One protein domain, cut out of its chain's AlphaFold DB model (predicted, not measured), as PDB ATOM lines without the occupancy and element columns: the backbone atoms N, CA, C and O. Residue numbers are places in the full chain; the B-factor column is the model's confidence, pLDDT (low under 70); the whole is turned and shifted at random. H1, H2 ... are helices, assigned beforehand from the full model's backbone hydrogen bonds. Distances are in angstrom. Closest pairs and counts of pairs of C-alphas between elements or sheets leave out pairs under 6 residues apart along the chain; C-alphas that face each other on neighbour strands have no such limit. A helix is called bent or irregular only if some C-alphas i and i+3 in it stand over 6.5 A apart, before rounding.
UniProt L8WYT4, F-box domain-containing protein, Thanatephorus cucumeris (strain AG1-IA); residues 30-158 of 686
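What this domain is: This is residues 30 to 158 of the 686 residues of the protein "F-box domain-containing protein" of Thanatephorus cucumeris (strain AG1-IA) (UniProt L8WYT4). Five helices, H1 to H5, cluster in a head at one end, and a thin, loose tail with few contacts leads away from it and makes the length. In the tail come the short H6, then H7 and H8 running opposite ways near each other, and residues 153 to 158, of H9, stick out free. You have 129 residues printed, with nine named helices, H1 to H9 in order along the chain, and no named strand: the class is all helix. The whole is loose, with a radius of gyration of the C-alphas of 19.1 A, and elongated, spanning 61 by 32 by 26 A.

Where its parts are: Find C-alpha 35 at (284.085, 176.287, 138.150); from there H1 runs over residues 35 to 43, 11.8 A from first to last C-alpha. Next come H2, residues 47 to 56, 14.4 A long, and H3, residues 58 to 65. H4, residues 67 to 78, begins at C-alpha 67 at (274.636, 186.182, 136.300) and is 18.0 A long; it is irregular, with C-alphas 68 and 71 7.4 A apart. Read on to H5, residues 93 to 101, 12.1 A long, H6, residues 117 to 120, and H7, residues 125 to 136, 16.0 A long. H8 is residues 141 to 148, and H9, residues 152 to 158, ends at C-alpha 158 at (276.532, 223.474, 139.117).

How they stand to each other: Begin at H4, the hub, which touches four helices. It touches H1 at a shallow tilt of 29 degrees, the same way; the closest C-alphas, of Gly 43 and Ile 72, are 4.7 A apart. With residues 73 to 77 alone it touches H2, closest at C-alphas Ser 47 and Ala 76, 5.2 A. With residues 70 to 74 alone it touches H5, closest at C-alphas Trp 73 and Glu 93, 5.9 A. H3 and H4 only just touch, only at the corner, with 3 pairs of C-alphas within 8 A. H2 and H5 touch, about perpendicular at 79 degrees, closest at C-alphas Ser 47 and Ala 97, 5.9 A. Farther along, H5 and H6 are close but not clearly touching, with the C-alphas of Leu 100 and Trp 117 closest at 7.7 A. H7 and H8 are close but not clearly touching, at a shallow tilt of 31 degrees, opposite ways; their closest C-alphas, of Val 131 and Leu 144, are 7.9 A apart. H6 and H7 are apart, and H8 and H9 are only just apart, closest 8.3 A. In H1, H2, H3, H5, H7, H8 and H9 every O i to N i+4 pair is within hydrogen-bond range; in H4 it is 5 of 8, and H6 is too short for such a pair.

The domain as a whole: The C-alphas farthest apart, of Glu 32 and Gly 138, are 61.0 A apart. The printed part has no cut. The links H4 to H5 and H5 to H6 are long, with 14 and 15 residues. The mean pLDDT of the printed part is 78.3; 44 residues are under 70, among them residues 103 to 132 and 149 to 158.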
ATOM      1  N   LEU A  30     293.501 176.984 133.138       87.62
ATOM      2  CA  LEU A  30     292.465 177.627 133.954       87.62
ATOM      3  C   LEU A  30     291.029 177.327 133.485       87.62
ATOM      4  O   LEU A  30     290.114 177.376 134.294       87.62
ATOM      5  N   ALA A  31     290.804 177.026 132.204       89.94
ATOM      6  CA  ALA A  31     289.489 176.651 131.678       89.94
ATOM      7  C   ALA A  31     289.135 175.169 131.915       89.94
ATOM      8  O   ALA A  31     287.975 174.798 131.747       89.94
ATOM      9  N   GLU A  32     290.113 174.334 132.282       92.56
ATOM     10  CA  GLU A  32     289.900 172.929 132.667       92.56
ATOM     11  C   GLU A  32     289.653 172.771 134.181       92.56
ATOM     12  O   GLU A  32     289.205 171.719 134.630       92.56
ATOM     13  N   VAL A  33     289.909 173.822 134.968       93.94
ATOM     14  CA  VAL A  33     289.661 173.850 136.415       93.94
ATOM     15  C   VAL A  33     288.146 173.845 136.696       93.94
ATOM     16  O   VAL A  33     287.408 174.568 136.018       93.94
ATOM     17  N   PRO A  34     287.658 173.083 137.703       96.69
ATOM     18  CA  PRO A  34     286.265 173.146 138.149       96.69
ATOM     19  C   PRO A  34     285.825 174.578 138.453       96.69
ATOM     20  O   PRO A  34     286.601 175.381 138.979       96.69
ATOM     21  N   LEU A  35     284.576 174.909 138.120       93.50
ATOM     22  CA  LEU A  35     284.085 176.287 138.150       93.50
ATOM     23  C   LEU A  35     284.184 176.913 139.549       93.50
ATOM     24  O   LEU A  35     284.452 178.104 139.666       93.50
ATOM     25  N   GLU A  36     284.047 176.109 140.599       94.88
ATOM     26  CA  GLU A  36     284.166 176.511 142.000       94.88
ATOM     27  C   GLU A  36     285.596 176.964 142.319       94.88
ATOM     28  O   GLU A  36     285.810 178.058 142.841       94.88
ATOM     29  N   VAL A  37     286.592 176.162 141.935       95.94
ATOM     30  CA  VAL A  37     288.011 176.481 142.144       95.94
ATOM     31  C   VAL A  37     288.405 177.688 141.295       95.94
ATOM     32  O   VAL A  37     289.076 178.598 141.782       95.94
ATOM     33  N   LEU A  38     287.922 177.744 140.053       96.06
ATOM     34  CA  LEU A  38     288.130 178.885 139.173       96.06
ATOM     35  C   LEU A  38     287.526 180.170 139.762       96.06
ATOM     36  O   LEU A  38     288.180 181.210 139.742       96.06
ATOM     37  N   SER A  39     286.311 180.107 140.313       96.00
ATOM     38  CA  SER A  39     285.635 181.257 140.927       96.00
ATOM     39  C   SER A  39     286.390 181.795 142.141       96.00
ATOM     40  O   SER A  39     286.504 183.009 142.304       96.00
ATOM     41  N   ASN A  40     286.979 180.897 142.935       95.19
ATOM     42  CA  ASN A  40     287.782 181.252 144.094       95.19
ATOM     43  C   ASN A  40     289.080 181.946 143.660       95.19
ATOM     44  O   ASN A  40     289.365 183.047 144.118       95.19
ATOM     45  N   ILE A  41     289.810 181.368 142.694       96.88
ATOM     46  CA  ILE A  41     291.033 181.969 142.135       96.88
ATOM     47  C   ILE A  41     290.734 183.357 141.560       96.88
ATOM     48  O   ILE A  41     291.395 184.330 141.916       96.88
ATOM     49  N   LEU A  42     289.720 183.465 140.696       97.06
ATOM     50  CA  LEU A  42     289.366 184.726 140.041       97.06
ATOM     51  C   LEU A  42     288.783 185.765 141.011       97.06
ATOM     52  O   LEU A  42     288.838 186.954 140.711       97.06
ATOM     53  N   GLY A  43     288.264 185.350 142.170       96.31
ATOM     54  CA  GLY A  43     287.798 186.253 143.224       96.31
ATOM     55  C   GLY A  43     288.922 187.037 143.912       96.31
ATOM     56  O   GLY A  43     288.663 188.121 144.434       96.31
ATOM     57  N   TYR A  44     290.162 186.534 143.870       96.31
ATOM     58  CA  TYR A  44     291.353 187.227 144.385       96.31
ATOM     59  C   TYR A  44     292.074 188.076 143.330       96.31
ATOM     60  O   TYR A  44     293.015 188.798 143.652       96.31
ATOM     61  N   VAL A  45     291.656 187.993 142.067       96.25
ATOM     62  CA  VAL A  45     292.246 188.761 140.967       96.25
ATOM     63  C   VAL A  45     291.652 190.171 140.949       96.25
ATOM     64  O   VAL A  45     290.477 190.366 141.255       96.25
ATOM     65  N   TYR A  46     292.438 191.179 140.560       95.81
ATOM     66  CA  TYR A  46     291.921 192.539 140.437       95.81
ATOM     67  C   TYR A  46     290.888 192.655 139.313       95.81
ATOM     68  O   TYR A  46     290.993 192.040 138.251       95.81
ATOM     69  N   SER A  47     289.908 193.538 139.509       95.56
ATOM     70  CA  SER A  47     288.846 193.791 138.526       95.56
ATOM     71  C   SER A  47     289.364 194.202 137.132       95.56
ATOM     72  O   SER A  47     288.689 193.937 136.136       95.56
ATOM     73  N   ILE A  48     290.553 194.815 137.038       95.44
ATOM     74  CA  ILE A  48     291.206 195.167 135.764       95.44
ATOM     75  C   ILE A  48     291.685 193.930 134.993       95.44
ATOM     76  O   ILE A  48     291.405 193.793 133.800       95.44
ATOM     77  N   ASP A  49     292.332 192.993 135.680       96.06
ATOM     78  CA  ASP A  49     292.844 191.758 135.086       96.06
ATOM     79  C   ASP A  49     291.691 190.822 134.724       96.06
ATOM     80  O   ASP A  49     291.684 190.205 133.656       96.06
ATOM     81  N   LEU A  50     290.650 190.791 135.561       96.88
ATOM     82  CA  LEU A  50     289.419 190.057 135.280       96.88
ATOM     83  C   LEU A  50     288.713 190.599 134.022       96.88
ATOM     84  O   LEU A  50     288.212 189.824 133.204       96.88
ATOM     85  N   LEU A  51     288.733 191.922 133.810       96.94
ATOM     86  CA  LEU A  51     288.234 192.568 132.591       96.94
ATOM     87  C   LEU A  51     289.086 192.248 131.359       96.94
ATOM     88  O   LEU A  51     288.528 192.025 130.278       96.94
ATOM     89  N   ALA A  52     290.410 192.184 131.504       96.12
ATOM     90  CA  ALA A  52     291.298 191.743 130.434       96.12
ATOM     91  C   ALA A  52     291.014 190.280 130.053       96.12
ATOM     92  O   ALA A  52     290.784 189.988 128.878       96.12
ATOM     93  N   LEU A  53     290.919 189.381 131.040       95.94
ATOM     94  CA  LEU A  53     290.621 187.957 130.846       95.94
ATOM     95  C   LEU A  53     289.256 187.736 130.173       95.94
ATOM     96  O   LEU A  53     289.130 186.950 129.230       95.94
ATOM     97  N   TYR A  54     288.244 188.491 130.606       96.88
ATOM     98  CA  TYR A  54     286.906 188.517 130.010       96.88
ATOM     99  C   TYR A  54     286.907 188.891 128.516       96.88
ATOM    100  O   TYR A  54     286.003 188.491 127.777       96.88
ATOM    101  N   ARG A  55     287.894 189.667 128.047       95.12
ATOM    102  CA  ARG A  55     287.991 190.129 126.649       95.12
ATOM    103  C   ARG A  55     288.846 189.245 125.765       95.12
ATOM    104  O   ARG A  55     288.572 189.147 124.571       95.12
ATOM    105  N   THR A  56     289.889 188.651 126.326       94.38
ATOM    106  CA  THR A  56     290.877 187.884 125.562       94.38
ATOM    107  C   THR A  56     290.424 186.453 125.291       94.38
ATOM    108  O   THR A  56     290.830 185.873 124.287       94.38
ATOM    109  N   SER A  57     289.538 185.893 126.122       94.19
ATOM    110  CA  SER A  57     289.068 184.511 125.991       94.19
ATOM    111  C   SER A  57     287.559 184.420 125.811       94.19
ATOM    112  O   SER A  57     286.778 184.927 126.613       94.19
ATOM    113  N   THR A  58     287.122 183.685 124.785       92.75
ATOM    114  CA  THR A  58     285.691 183.415 124.563       92.75
ATOM    115  C   THR A  58     285.075 182.529 125.647       92.75
ATOM    116  O   THR A  58     283.876 182.651 125.902       92.75
ATOM    117  N   TYR A  59     285.875 181.671 126.293       95.00
ATOM    118  CA  TYR A  59     285.446 180.866 127.437       95.00
ATOM    119  C   TYR A  59     285.173 181.771 128.643       95.00
ATOM    120  O   TYR A  59     284.030 181.854 129.084       95.00
ATOM    121  N   PHE A  60     286.170 182.552 129.084       96.50
ATOM    122  CA  PHE A  60     285.999 183.464 130.221       96.50
ATOM    123  C   PHE A  60     284.967 184.556 129.939       96.50
ATOM    124  O   PHE A  60     284.231 184.931 130.844       96.50
ATOM    125  N   HIS A  61     284.816 184.999 128.687       96.38
ATOM    126  CA  HIS A  61     283.721 185.882 128.297       96.38
ATOM    127  C   HIS A  61     282.348 185.291 128.628       96.38
ATOM    128  O   HIS A  61     281.468 186.010 129.086       96.38
ATOM    129  N   ARG A  62     282.129 183.996 128.371       96.06
ATOM    130  CA  ARG A  62     280.849 183.336 128.664       96.06
ATOM    131  C   ARG A  62     280.692 183.094 130.159       96.06
ATOM    132  O   ARG A  62     279.666 183.481 130.705       96.06
ATOM    133  N   THR A  63     281.718 182.540 130.802       96.12
ATOM    134  CA  THR A  63     281.709 182.202 132.230       96.12
ATOM    135  C   THR A  63     281.524 183.440 133.107       96.12
ATOM    136  O   THR A  63     280.622 183.478 133.933       96.12
ATOM    137  N   LEU A  64     282.306 184.501 132.884       96.81
ATOM    138  CA  LEU A  64     282.252 185.725 133.695       96.81
ATOM    139  C   LEU A  64     281.053 186.625 133.372       96.81
ATOM    140  O   LEU A  64     280.779 187.551 134.134       96.81
ATOM    141  N   LYS A  65     280.356 186.395 132.251       96.88
ATOM    142  CA  LYS A  65     279.106 187.094 131.906       96.88
ATOM    143  C   LYS A  65     277.879 186.476 132.558       96.88
ATOM    144  O   LYS A  65     276.843 187.141 132.617       96.88
ATOM    145  N   ASP A  66     277.980 185.226 132.994       96.19
ATOM    146  CA  ASP A  66     276.876 184.521 133.621       96.19
ATOM    147  C   ASP A  66     276.445 185.249 134.910       96.19
ATOM    148  O   ASP A  66     277.285 185.518 135.775       96.19
ATOM    149  N   PRO A  67     275.152 185.594 135.070       95.38
ATOM    150  CA  PRO A  67     274.636 186.182 136.300       95.38
ATOM    151  C   PRO A  67     274.976 185.386 137.569       95.38
ATOM    152  O   PRO A  67     275.196 186.003 138.613       95.38
ATOM    153  N   GLN A  68     275.067 184.054 137.490       95.38
ATOM    154  CA  GLN A  68     275.426 183.199 138.630       95.38
ATOM    155  C   GLN A  68     276.872 183.434 139.101       95.38
ATOM    156  O   GLN A  68     277.184 183.298 140.284       95.38
ATOM    157  N   GLN A  69     277.744 183.884 138.198       96.44
ATOM    158  CA  GLN A  69     279.162 184.141 138.455       96.44
ATOM    159  C   GLN A  69     279.455 185.612 138.802       96.44
ATOM    160  O   GLN A  69     280.610 186.032 138.862       96.44
ATOM    161  N   GLN A  70     278.426 186.428 139.085       95.44
ATOM    162  CA  GLN A  70     278.622 187.828 139.499       95.44
ATOM    163  C   GLN A  70     279.393 187.976 140.813       95.44
ATOM    164  O   GLN A  70     279.997 189.022 141.048       95.44
ATOM    165  N   HIS A  71     279.379 186.954 141.668       96.56
ATOM    166  CA  HIS A  71     280.116 186.961 142.928       96.56
ATOM    167  C   HIS A  71     281.637 187.065 142.711       96.56
ATOM    168  O   HIS A  71     282.298 187.742 143.491       96.56
ATOM    169  N   ILE A  72     282.176 186.519 141.609       97.75
ATOM    170  CA  ILE A  72     283.596 186.650 141.240       97.75
ATOM    171  C   ILE A  72     283.969 188.128 141.096       97.75
ATOM    172  O   ILE A  72     284.938 188.593 141.686       97.75
ATOM    173  N   TRP A  73     283.154 188.895 140.365       97.50
ATOM    174  CA  TRP A  73     283.388 190.326 140.179       97.50
ATOM    175  C   TRP A  73     283.203 191.135 141.465       97.50
ATOM    176  O   TRP A  73     283.933 192.097 141.685       97.50
ATOM    177  N   LYS A  74     282.242 190.755 142.318       96.44
ATOM    178  CA  LYS A  74     282.050 191.386 143.633       96.44
ATOM    179  C   LYS A  74     283.292 191.214 144.505       96.44
ATOM    180  O   LYS A  74     283.773 192.198 145.055       96.44
ATOM    181  N   ASN A  75     283.835 189.999 144.564       96.31
ATOM    182  CA  ASN A  75     285.045 189.694 145.325       96.31
ATOM    183  C   ASN A  75     286.257 190.444 144.750       96.31
ATOM    184  O   ASN A  75     286.916 191.186 145.473       96.31
ATOM    185  N   ALA A  76     286.452 190.386 143.429       96.12
ATOM    186  CA  ALA A  76     287.514 191.108 142.723       96.12
ATOM    187  C   ALA A  76     287.453 192.638 142.909       96.12
ATOM    188  O   ALA A  76     288.467 193.331 142.785       96.12
ATOM    189  N   ARG A  77     286.261 193.196 143.157       94.75
ATOM    190  CA  ARG A  77     286.054 194.621 143.457       94.75
ATOM    191  C   ARG A  77     286.422 194.959 144.901       94.75
ATOM    192  O   ARG A  77     287.021 196.004 145.129       94.75
ATOM    193  N   ILE A  78     286.080 194.090 145.854       93.94
ATOM    194  CA  ILE A  78     286.425 194.249 147.278       93.94
ATOM    195  C   ILE A  78     287.942 194.160 147.482       93.94
ATOM    196  O   ILE A  78     288.493 194.905 148.285       93.94
ATOM    197  N   CYS A  79     288.626 193.319 146.704       91.94
ATOM    198  CA  CYS A  79     290.080 193.161 146.747       91.94
ATOM    199  C   CYS A  79     290.872 194.392 146.262       91.94
ATOM    200  O   CYS A  79     292.097 194.346 146.261       91.94
ATOM    201  N   PHE A  80     290.227 195.483 145.831       90.50
ATOM    202  CA  PHE A  80     290.919 196.682 145.358       90.50
ATOM    203  C   PHE A  80     291.365 197.575 146.544       90.50
ATOM    204  O   PHE A  80     290.525 198.226 147.165       90.50
ATOM    205  N   PRO A  81     292.672 197.663 146.865       82.56
ATOM    206  CA  PRO A  81     293.152 198.116 148.179       82.56
ATOM    207  C   PRO A  81     293.102 199.634 148.407       82.56
ATOM    208  O   PRO A  81     293.284 200.094 149.530       82.56
ATOM    209  N   HIS A  82     292.878 200.433 147.361       81.94
ATOM    210  CA  HIS A  82     293.048 201.889 147.435       81.94
ATOM    211  C   HIS A  82     291.742 202.686 147.422       81.94
ATOM    212  O   HIS A  82     291.769 203.895 147.646       81.94
ATOM    213  N   PHE A  83     290.600 202.049 147.147       81.88
ATOM    214  CA  PHE A  83     289.324 202.755 147.092       81.88
ATOM    215  C   PHE A  83     288.158 201.799 147.365       81.88
ATOM    216  O   PHE A  83     287.947 200.883 146.565       81.88
ATOM    217  N   PRO A  84     287.367 201.999 148.439       81.56
ATOM    218  CA  PRO A  84     286.136 201.247 148.620       81.56
ATOM    219  C   PRO A  84     285.168 201.668 147.514       81.56
ATOM    220  O   PRO A  84     284.643 202.777 147.523       81.56
ATOM    221  N   ILE A  85     284.959 200.804 146.522       87.56
ATOM    222  CA  ILE A  85     283.977 201.039 145.461       87.56
ATOM    223  C   ILE A  85     282.613 200.592 146.010       87.56
ATOM    224  O   ILE A  85     282.472 199.404 146.295       87.56
ATOM    225  N   PRO A  86     281.603 201.473 146.160       84.62
ATOM    226  CA  PRO A  86     280.246 201.088 146.546       84.62
ATOM    227  C   PRO A  86     279.649 199.994 145.660       84.62
ATOM    228  O   PRO A  86     279.956 199.894 144.469       84.62
ATOM    229  N   ALA A  87     278.745 199.194 146.232       87.75
ATOM    230  CA  ALA A  87     277.996 198.215 145.458       87.75
ATOM    231  C   ALA A  87     277.181 198.910 144.351       87.75
ATOM    232  O   ALA A  87     276.469 199.879 144.626       87.75
ATOM    233  N   PRO A  88     277.271 198.450 143.092       87.81
ATOM    234  CA  PRO A  88     276.560 199.093 142.002       87.81
ATOM    235  C   PRO A  88     275.046 198.951 142.140       87.81
ATOM    236  O   PRO A  88     274.499 197.849 142.117       87.81
ATOM    237  N   VAL A  89     274.341 200.081 142.159       84.94
ATOM    238  CA  VAL A  89     272.880 200.104 142.055       84.94
ATOM    239  C   VAL A  89     272.499 200.070 140.568       84.94
ATOM    240  O   VAL A  89     272.755 201.013 139.818       84.94
ATOM    241  N   ARG A  90     271.877 198.968 140.123       88.62
ATOM    242  CA  ARG A  90     271.296 198.777 138.769       88.62
ATOM    243  C   ARG A  90     272.285 198.680 137.593       88.62
ATOM    244  O   ARG A  90     271.873 198.835 136.442       88.62
ATOM    245  N   ILE A  91     273.570 198.420 137.826       91.69
ATOM    246  CA  ILE A  91     274.539 198.106 136.758       91.69
ATOM    247  C   ILE A  91     275.258 196.794 137.066       91.69
ATOM    248  O   ILE A  91     275.506 196.482 138.224       91.69
ATOM    249  N   SER A  92     275.566 196.007 136.032       94.25
ATOM    250  CA  SER A  92     276.327 194.771 136.217       94.25
ATOM    251  C   SER A  92     277.762 195.083 136.631       94.25
ATOM    252  O   SER A  92     278.349 196.053 136.151       94.25
ATOM    253  N   GLU A  93     278.351 194.230 137.466       95.31
ATOM    254  CA  GLU A  93     279.728 194.397 137.952       95.31
ATOM    255  C   GLU A  93     280.752 194.479 136.801       95.31
ATOM    256  O   GLU A  93     281.646 195.319 136.815       95.31
ATOM    257  N   ILE A  94     280.545 193.724 135.716       95.94
ATOM    258  CA  ILE A  94     281.359 193.810 134.485       95.94
ATOM    259  C   ILE A  94     281.358 195.235 133.915       95.94
ATOM    260  O   ILE A  94     282.372 195.736 133.429       95.94
ATOM    261  N   ARG A  95     280.199 195.907 133.951       94.06
ATOM    262  CA  ARG A  95     280.054 197.276 133.452       94.06
ATOM    263  C   ARG A  95     280.682 198.285 134.407       94.06
ATOM    264  O   ARG A  95     281.181 199.297 133.932       94.06
ATOM    265  N   VAL A  96     280.681 198.012 135.713       94.06
ATOM    266  CA  VAL A  96     281.439 198.802 136.696       94.06
ATOM    267  C   VAL A  96     282.928 198.714 136.394       94.06
ATOM    268  O   VAL A  96     283.554 199.752 136.217       94.06
ATOM    269  N   ALA A  97     283.471 197.503 136.241       94.88
ATOM    270  CA  ALA A  97     284.877 197.294 135.908       94.88
ATOM    271  C   ALA A  97     285.255 197.983 134.585       94.88
ATOM    272  O   ALA A  97     286.224 198.731 134.533       94.88
ATOM    273  N   SER A  98     284.443 197.823 133.537       94.31
ATOM    274  CA  SER A  98     284.620 198.528 132.258       94.31
ATOM    275  C   SER A  98     284.614 200.053 132.427       94.31
ATOM    276  O   SER A  98     285.478 200.726 131.886       94.31
ATOM    277  N   LEU A  99     283.712 200.622 133.233       91.56
ATOM    278  CA  LEU A  99     283.689 202.069 133.490       91.56
ATOM    279  C   LEU A  99     284.892 202.575 134.298       91.56
ATOM    280  O   LEU A  99     285.255 203.739 134.150       91.56
ATOM    281  N   LEU A 100     285.452 201.740 135.174       90.50
ATOM    282  CA  LEU A 100     286.594 202.097 136.015       90.50
ATOM    283  C   LEU A 100     287.927 201.974 135.272       90.50
ATOM    284  O   LEU A 100     288.801 202.812 135.476       90.50
ATOM    285  N   PHE A 101     288.075 200.946 134.432       92.06
ATOM    286  CA  PHE A 101     289.368 200.545 133.866       92.06
ATOM    287  C   PHE A 101     289.469 200.674 132.345       92.06
ATOM    288  O   PHE A 101     290.563 200.516 131.810       92.06
ATOM    289  N   ASP A 102     288.380 200.956 131.625       88.00
ATOM    290  CA  ASP A 102     288.512 201.255 130.201       88.00
ATOM    291  C   ASP A 102     289.029 202.665 129.971       88.00
ATOM    292  O   ASP A 102     288.422 203.649 130.400       88.00
ATOM    293  N   ASP A 103     290.070 202.753 129.144       65.19
ATOM    294  CA  ASP A 103     290.592 203.979 128.533       65.19
ATOM    295  C   ASP A 103     289.621 204.590 127.506       65.19
ATOM    296  O   ASP A 103     290.007 205.109 126.455       65.19
ATOM    297  N   THR A 104     288.317 204.569 127.781       58.47
ATOM    298  CA  THR A 104     287.422 205.478 127.080       58.47
ATOM    299  C   THR A 104     287.721 206.866 127.611       58.47
ATOM    300  O   THR A 104     287.304 207.218 128.707       58.47
ATOM    301  N   THR A 105     288.487 207.653 126.864       53.38
ATOM    302  CA  THR A 105     288.596 209.092 127.103       53.38
ATOM    303  C   THR A 105     287.210 209.717 126.964       53.38
ATOM    304  O   THR A 105     286.405 209.318 126.117       53.38
ATOM    305  N   CYS A 106     286.884 210.687 127.823       48.94
ATOM    306  CA  CYS A 106     285.635 211.420 127.667       48.94
ATOM    307  C   CYS A 106     285.730 212.175 126.349       48.94
ATOM    308  O   CYS A 106     286.549 213.089 126.249       48.94
ATOM    309  N   SER A 107     284.889 211.832 125.366       49.78
ATOM    310  CA  SER A 107     284.882 212.488 124.048       49.78
ATOM    311  C   SER A 107     284.680 214.007 124.129       49.78
ATOM    312  O   SER A 107     284.868 214.690 123.128       49.78
ATOM    313  N   ARG A 108     284.273 214.527 125.293       49.06
ATOM    314  CA  ARG A 108     284.045 215.950 125.522       49.06
ATOM    315  C   ARG A 108     285.274 216.688 126.070       49.06
ATOM    316  O   ARG A 108     285.504 217.813 125.647       49.06
ATOM    317  N   ASP A 109     286.093 216.055 126.923       54.16
ATOM    318  CA  ASP A 109     287.065 216.802 127.748       54.16
ATOM    319  C   ASP A 109     288.500 216.238 127.751       54.16
ATOM    320  O   ASP A 109     289.391 216.856 128.335       54.16
ATOM    321  N   GLY A 110     288.753 215.062 127.161       49.53
ATOM    322  CA  GLY A 110     290.107 214.482 127.079       49.53
ATOM    323  C   GLY A 110     290.780 214.137 128.423       49.53
ATOM    324  O   GLY A 110     291.959 213.799 128.437       49.53
ATOM    325  N   LYS A 111     290.060 214.205 129.552       46.09
ATOM    326  CA  LYS A 111     290.555 213.846 130.895       46.09
ATOM    327  C   LYS A 111     290.128 212.422 131.281       46.09
ATOM    328  O   LYS A 111     289.035 211.983 130.924       46.09
ATOM    329  N   THR A 112     290.988 211.713 132.014       46.44
ATOM    330  CA  THR A 112     290.781 210.338 132.506       46.44
ATOM    331  C   THR A 112     289.783 210.265 133.676       46.44
ATOM    332  O   THR A 112     289.669 211.183 134.491       46.44
ATOM    333  N   TYR A 113     289.016 209.168 133.736       57.38
ATOM    334  CA  TYR A 113     287.725 209.060 134.437       57.38
ATOM    335  C   TYR A 113     287.761 208.752 135.942       57.38
ATOM    336  O   TYR A 113     286.690 208.710 136.553       57.38
ATOM    337  N   ALA A 114     288.923 208.610 136.585       49.28
ATOM    338  CA  ALA A 114     288.968 208.279 138.017       49.28
ATOM    339  C   ALA A 114     288.196 209.299 138.892       49.28
ATOM    340  O   ALA A 114     287.530 208.920 139.848       49.28
ATOM    341  N   LYS A 115     288.166 210.586 138.502       45.50
ATOM    342  CA  LYS A 115     287.366 211.638 139.173       45.50
ATOM    343  C   LYS A 115     285.914 211.760 138.685       45.50
ATOM    344  O   LYS A 115     285.128 212.515 139.249       45.50
ATOM    345  N   ALA A 116     285.538 211.057 137.622       51.41
ATOM    346  CA  ALA A 116     284.228 211.173 136.990       51.41
ATOM    347  C   ALA A 116     283.219 210.119 137.475       51.41
ATOM    348  O   ALA A 116     282.026 210.303 137.248       51.41
ATOM    349  N   TRP A 117     283.651 209.075 138.192       50.50
ATOM    350  CA  TRP A 117     282.738 208.110 138.815       50.50
ATOM    351  C   TRP A 117     281.834 208.781 139.864       50.50
ATOM    352  O   TRP A 117     280.618 208.674 139.744       50.50
ATOM    353  N   GLN A 118     282.392 209.609 140.762       50.09
ATOM    354  CA  GLN A 118     281.613 210.436 141.704       50.09
ATOM    355  C   GLN A 118     280.665 211.427 141.003       50.09
ATOM    356  O   GLN A 118     279.561 211.663 141.479       50.09
ATOM    357  N   LYS A 119     281.053 211.983 139.845       44.81
ATOM    358  CA  LYS A 119     280.208 212.927 139.087       44.81
ATOM    359  C   LYS A 119     279.087 212.254 138.285       44.81
ATOM    360  O   LYS A 119     278.099 212.906 137.969       44.81
ATOM    361  N   LYS A 120     279.219 210.975 137.917       49.25
ATOM    362  CA  LYS A 120     278.271 210.292 137.015       49.25
ATOM    363  C   LYS A 120     277.149 209.560 137.753       49.25
ATOM    364  O   LYS A 120     276.122 209.293 137.133       49.25
ATOM    365  N   THR A 121     277.302 209.282 139.049       47.03
ATOM    366  CA  THR A 121     276.217 208.770 139.908       47.03
ATOM    367  C   THR A 121     275.113 209.802 140.148       47.03
ATOM    368  O   THR A 121     273.994 209.399 140.420       47.03
ATOM    369  N   ILE A 122     275.397 211.099 139.963       44.81
ATOM    370  CA  ILE A 122     274.435 212.206 140.145       44.81
ATOM    371  C   ILE A 122     273.918 212.752 138.791       44.81
ATOM    372  O   ILE A 122     272.951 213.500 138.726       44.81
ATOM    373  N   CYS A 123     274.514 212.349 137.661       37.94
ATOM    374  CA  CYS A 123     274.157 212.856 136.328       37.94
ATOM    375  C   CYS A 123     273.535 211.785 135.419       37.94
ATOM    376  O   CYS A 123     274.054 211.503 134.331       37.94
ATOM    377  N   ARG A 124     272.400 211.190 135.814       48.62
ATOM    378  CA  ARG A 124     271.504 210.525 134.851       48.62
ATOM    379  C   ARG A 124     270.311 211.416 134.530       48.62
ATOM    380  O   ARG A 124     269.731 212.046 135.402       48.62
ATOM    381  N   LYS A 125     269.906 211.387 133.257       44.38
ATOM    382  CA  LYS A 125     268.690 212.036 132.745       44.38
ATOM    383  C   LYS A 125     267.439 211.645 133.550       44.38
ATOM    384  O   LYS A 125     266.596 212.490 133.772       44.38
ATOM    385  N   SER A 126     267.377 210.411 134.063       49.66
ATOM    386  CA  SER A 126     266.280 209.943 134.923       49.66
ATOM    387  C   SER A 126     266.186 210.664 136.262       49.66
ATOM    388  O   SER A 126     265.090 210.799 136.788       49.66
ATOM    389  N   ASP A 127     267.312 211.108 136.814       53.72
ATOM    390  CA  ASP A 127     267.348 211.725 138.139       53.72
ATOM    391  C   ASP A 127     267.042 213.220 138.011       53.72
ATOM    392  O   ASP A 127     266.303 213.766 138.818       53.72
ATOM    393  N   ILE A 128     267.472 213.842 136.905       57.56
ATOM    394  CA  ILE A 128     267.034 215.185 136.503       57.56
ATOM    395  C   ILE A 128     265.537 215.195 136.157       57.56
ATOM    396  O   ILE A 128     264.834 216.092 136.598       57.56
ATOM    397  N   ASP A 129     265.026 214.191 135.432       60.69
ATOM    398  CA  ASP A 129     263.596 214.080 135.107       60.69
ATOM    399  C   ASP A 129     262.738 213.842 136.368       60.69
ATOM    400  O   ASP A 129     261.593 214.284 136.418       60.69
ATOM    401  N   MET A 130     263.268 213.162 137.396       67.69
ATOM    402  CA  MET A 130     262.593 213.024 138.695       67.69
ATOM    403  C   MET A 130     262.613 214.328 139.490       67.69
ATOM    404  O   MET A 130     261.559 214.730 139.959       67.69
ATOM    405  N   VAL A 131     263.761 215.011 139.583       67.38
ATOM    406  CA  VAL A 131     263.869 216.317 140.260       67.38
ATOM    407  C   VAL A 131     262.975 217.357 139.579       67.38
ATOM    408  O   VAL A 131     262.305 218.122 140.258       67.38
ATOM    409  N   MET A 132     262.910 217.362 138.244       67.69
ATOM    410  CA  MET A 132     262.018 218.246 137.482       67.69
ATOM    411  C   MET A 132     260.544 217.912 137.739       67.69
ATOM    412  O   MET A 132     259.777 218.821 138.013       67.69
ATOM    413  N   LYS A 133     260.154 216.628 137.758       73.81
ATOM    414  CA  LYS A 133     258.783 216.218 138.124       73.81
ATOM    415  C   LYS A 133     258.391 216.614 139.543       73.81
ATOM    416  O   LYS A 133     257.234 216.908 139.797       73.81
ATOM    417  N   ASP A 134     259.349 216.569 140.451       78.62
ATOM    418  CA  ASP A 134     259.189 216.900 141.858       78.62
ATOM    419  C   ASP A 134     259.075 218.420 142.084       78.62
ATOM    420  O   ASP A 134     258.288 218.865 142.918       78.62
ATOM    421  N   ILE A 135     259.795 219.214 141.285       78.31
ATOM    422  CA  ILE A 135     259.624 220.672 141.189       78.31
ATOM    423  C   ILE A 135     258.269 221.010 140.552       78.31
ATOM    424  O   ILE A 135     257.544 221.852 141.077       78.31
ATOM    425  N   ASP A 136     257.891 220.325 139.471       67.38
ATOM    426  CA  ASP A 136     256.593 220.496 138.805       67.38
ATOM    427  C   ASP A 136     255.421 220.070 139.711       67.38
ATOM    428  O   ASP A 136     254.305 220.564 139.563       67.38
ATOM    429  N   ALA A 137     255.672 219.176 140.675       73.75
ATOM    430  CA  ALA A 137     254.732 218.780 141.721       73.75
ATOM    431  C   ALA A 137     254.680 219.761 142.910       73.75
ATOM    432  O   ALA A 137     253.922 219.526 143.850       73.75
ATOM    433  N   GLY A 138     255.446 220.856 142.867       76.31
ATOM    434  CA  GLY A 138     255.377 221.949 143.836       76.31
ATOM    435  C   GLY A 138     256.200 221.756 145.109       76.31
ATOM    436  O   GLY A 138     255.959 222.484 146.066       76.31
ATOM    437  N   MET A 139     257.156 220.818 145.150       79.12
ATOM    438  CA  MET A 139     258.007 220.681 146.338       79.12
ATOM    439  C   MET A 139     258.882 221.913 146.552       79.12
ATOM    440  O   MET A 139     259.522 222.433 145.630       79.12
ATOM    441  N   GLU A 140     258.962 222.333 147.810       78.50
ATOM    442  CA  GLU A 140     259.764 223.483 148.192       78.50
ATOM    443  C   GLU A 140     261.250 223.126 148.305       78.50
ATOM    444  O   GLU A 140     261.673 221.979 148.476       78.50
ATOM    445  N   LYS A 141     262.090 224.159 148.224       67.44
ATOM    446  CA  LYS A 141     263.552 224.035 148.205       67.44
ATOM    447  C   LYS A 141     264.107 223.227 149.387       67.44
ATOM    448  O   LYS A 141     265.057 222.474 149.195       67.44
ATOM    449  N   ALA A 142     263.529 223.373 150.582       67.94
ATOM    450  CA  ALA A 142     263.958 222.644 151.776       67.94
ATOM    451  C   ALA A 142     263.658 221.135 151.679       67.94
ATOM    452  O   ALA A 142     264.470 220.314 152.102       67.94
ATOM    453  N   GLU A 143     262.543 220.761 151.050       75.38
ATOM    454  CA  GLU A 143     262.118 219.369 150.879       75.38
ATOM    455  C   GLU A 143     262.984 218.645 149.846       75.38
ATOM    456  O   GLU A 143     263.424 217.518 150.075       75.38
ATOM    457  N   LEU A 144     263.321 219.324 148.744       70.50
ATOM    458  CA  LEU A 144     264.284 218.823 147.759       70.50
ATOM    459  C   LEU A 144     265.664 218.589 148.389       70.50
ATOM    460  O   LEU A 144     266.346 217.619 148.055       70.50
ATOM    461  N   GLN A 145     266.064 219.453 149.320       69.38
ATOM    462  CA  GLN A 145     267.353 219.366 150.001       69.38
ATOM    463  C   GLN A 145     267.440 218.148 150.926       69.38
ATOM    464  O   GLN A 145     268.461 217.463 150.944       69.38
ATOM    465  N   VAL A 146     266.352 217.845 151.638       80.50
ATOM    466  CA  VAL A 146     266.226 216.638 152.467       80.50
ATOM    467  C   VAL A 146     266.133 215.383 151.594       80.50
ATOM    468  O   VAL A 146     266.769 214.379 151.897       80.50
ATOM    469  N   LYS A 147     265.389 215.435 150.482       79.00
ATOM    470  CA  LYS A 147     265.145 214.275 149.608       79.00
ATOM    471  C   LYS A 147     266.374 213.832 148.808       79.00
ATOM    472  O   LYS A 147     266.496 212.648 148.501       79.00
ATOM    473  N   TYR A 148     267.259 214.764 148.453       79.44
ATOM    474  CA  TYR A 148     268.416 214.504 147.586       79.44
ATOM    475  C   TYR A 148     269.781 214.769 148.239       79.44
ATOM    476  O   TYR A 148     270.796 214.657 147.553       79.44
ATOM    477  N   GLU A 149     269.815 215.113 149.531       67.38
ATOM    478  CA  GLU A 149     271.034 215.286 150.343       67.38
ATOM    479  C   GLU A 149     272.110 216.197 149.702       67.38
ATOM    480  O   GLU A 149     273.312 215.958 149.826       67.38
ATOM    481  N   CYS A 150     271.706 217.256 148.992       63.34
ATOM    482  CA  CYS A 150     272.623 218.166 148.291       63.34
ATOM    483  C   CYS A 150     272.603 219.567 148.919       63.34
ATOM    484  O   CYS A 150     271.538 220.102 149.216       63.34
ATOM    485  N   THR A 151     273.768 220.190 149.109       57.88
ATOM    486  CA  THR A 151     273.873 221.537 149.706       57.88
ATOM    487  C   THR A 151     273.699 222.658 148.666       57.88
ATOM    488  O   THR A 151     273.954 222.461 147.468       57.88
ATOM    489  N   PRO A 152     273.288 223.876 149.075       46.09
ATOM    490  CA  PRO A 152     273.094 224.999 148.163       46.09
ATOM    491  C   PRO A 152     274.401 225.423 147.476       46.09
ATOM    492  O   PRO A 152     274.361 225.821 146.310       46.09
ATOM    493  N   GLU A 153     275.563 225.265 148.129       50.53
ATOM    494  CA  GLU A 153     276.863 225.549 147.507       50.53
ATOM    495  C   GLU A 153     277.187 224.586 146.352       50.53
ATOM    496  O   GLU A 153     277.769 224.994 145.342       50.53
ATOM    497  N   GLN A 154     276.754 223.323 146.434       49.03
ATOM    498  CA  GLN A 154     276.942 222.326 145.369       49.03
ATOM    499  C   GLN A 154     276.035 222.594 144.158       49.03
ATOM    500  O   GLN A 154     276.449 222.388 143.014       49.03
ATOM    501  N   THR A 155     274.838 223.139 144.389       46.81
ATOM    502  CA  THR A 155     273.907 223.548 143.321       46.81
ATOM    503  C   THR A 155     274.340 224.871 142.665       46.81
ATOM    504  O   THR A 155     274.241 225.032 141.448       46.81
ATOM    505  N   ALA A 156     274.921 225.804 143.428       43.72
ATOM    506  CA  ALA A 156     275.501 227.040 142.891       43.72
ATOM    507  C   ALA A 156     276.767 226.777 142.047       43.72
ATOM    508  O   ALA A 156     276.930 227.358 140.970       43.72
ATOM    509  N   ALA A 157     277.615 225.827 142.462       42.88
ATOM    510  CA  ALA A 157     278.753 225.363 141.666       42.88
ATOM    511  C   ALA A 157     278.322 224.665 140.355       42.88
ATOM    512  O   ALA A 157     279.053 224.704 139.364       42.88
ATOM    513  N   PHE A 158     277.122 224.073 140.318       38.38
ATOM    514  CA  PHE A 158     276.532 223.474 139.117       38.38
ATOM    515  C   PHE A 158     276.085 224.534 138.091       38.38
ATOM    516  O   PHE A 158     276.351 224.388 136.896       38.38
TER     517      PHE A 158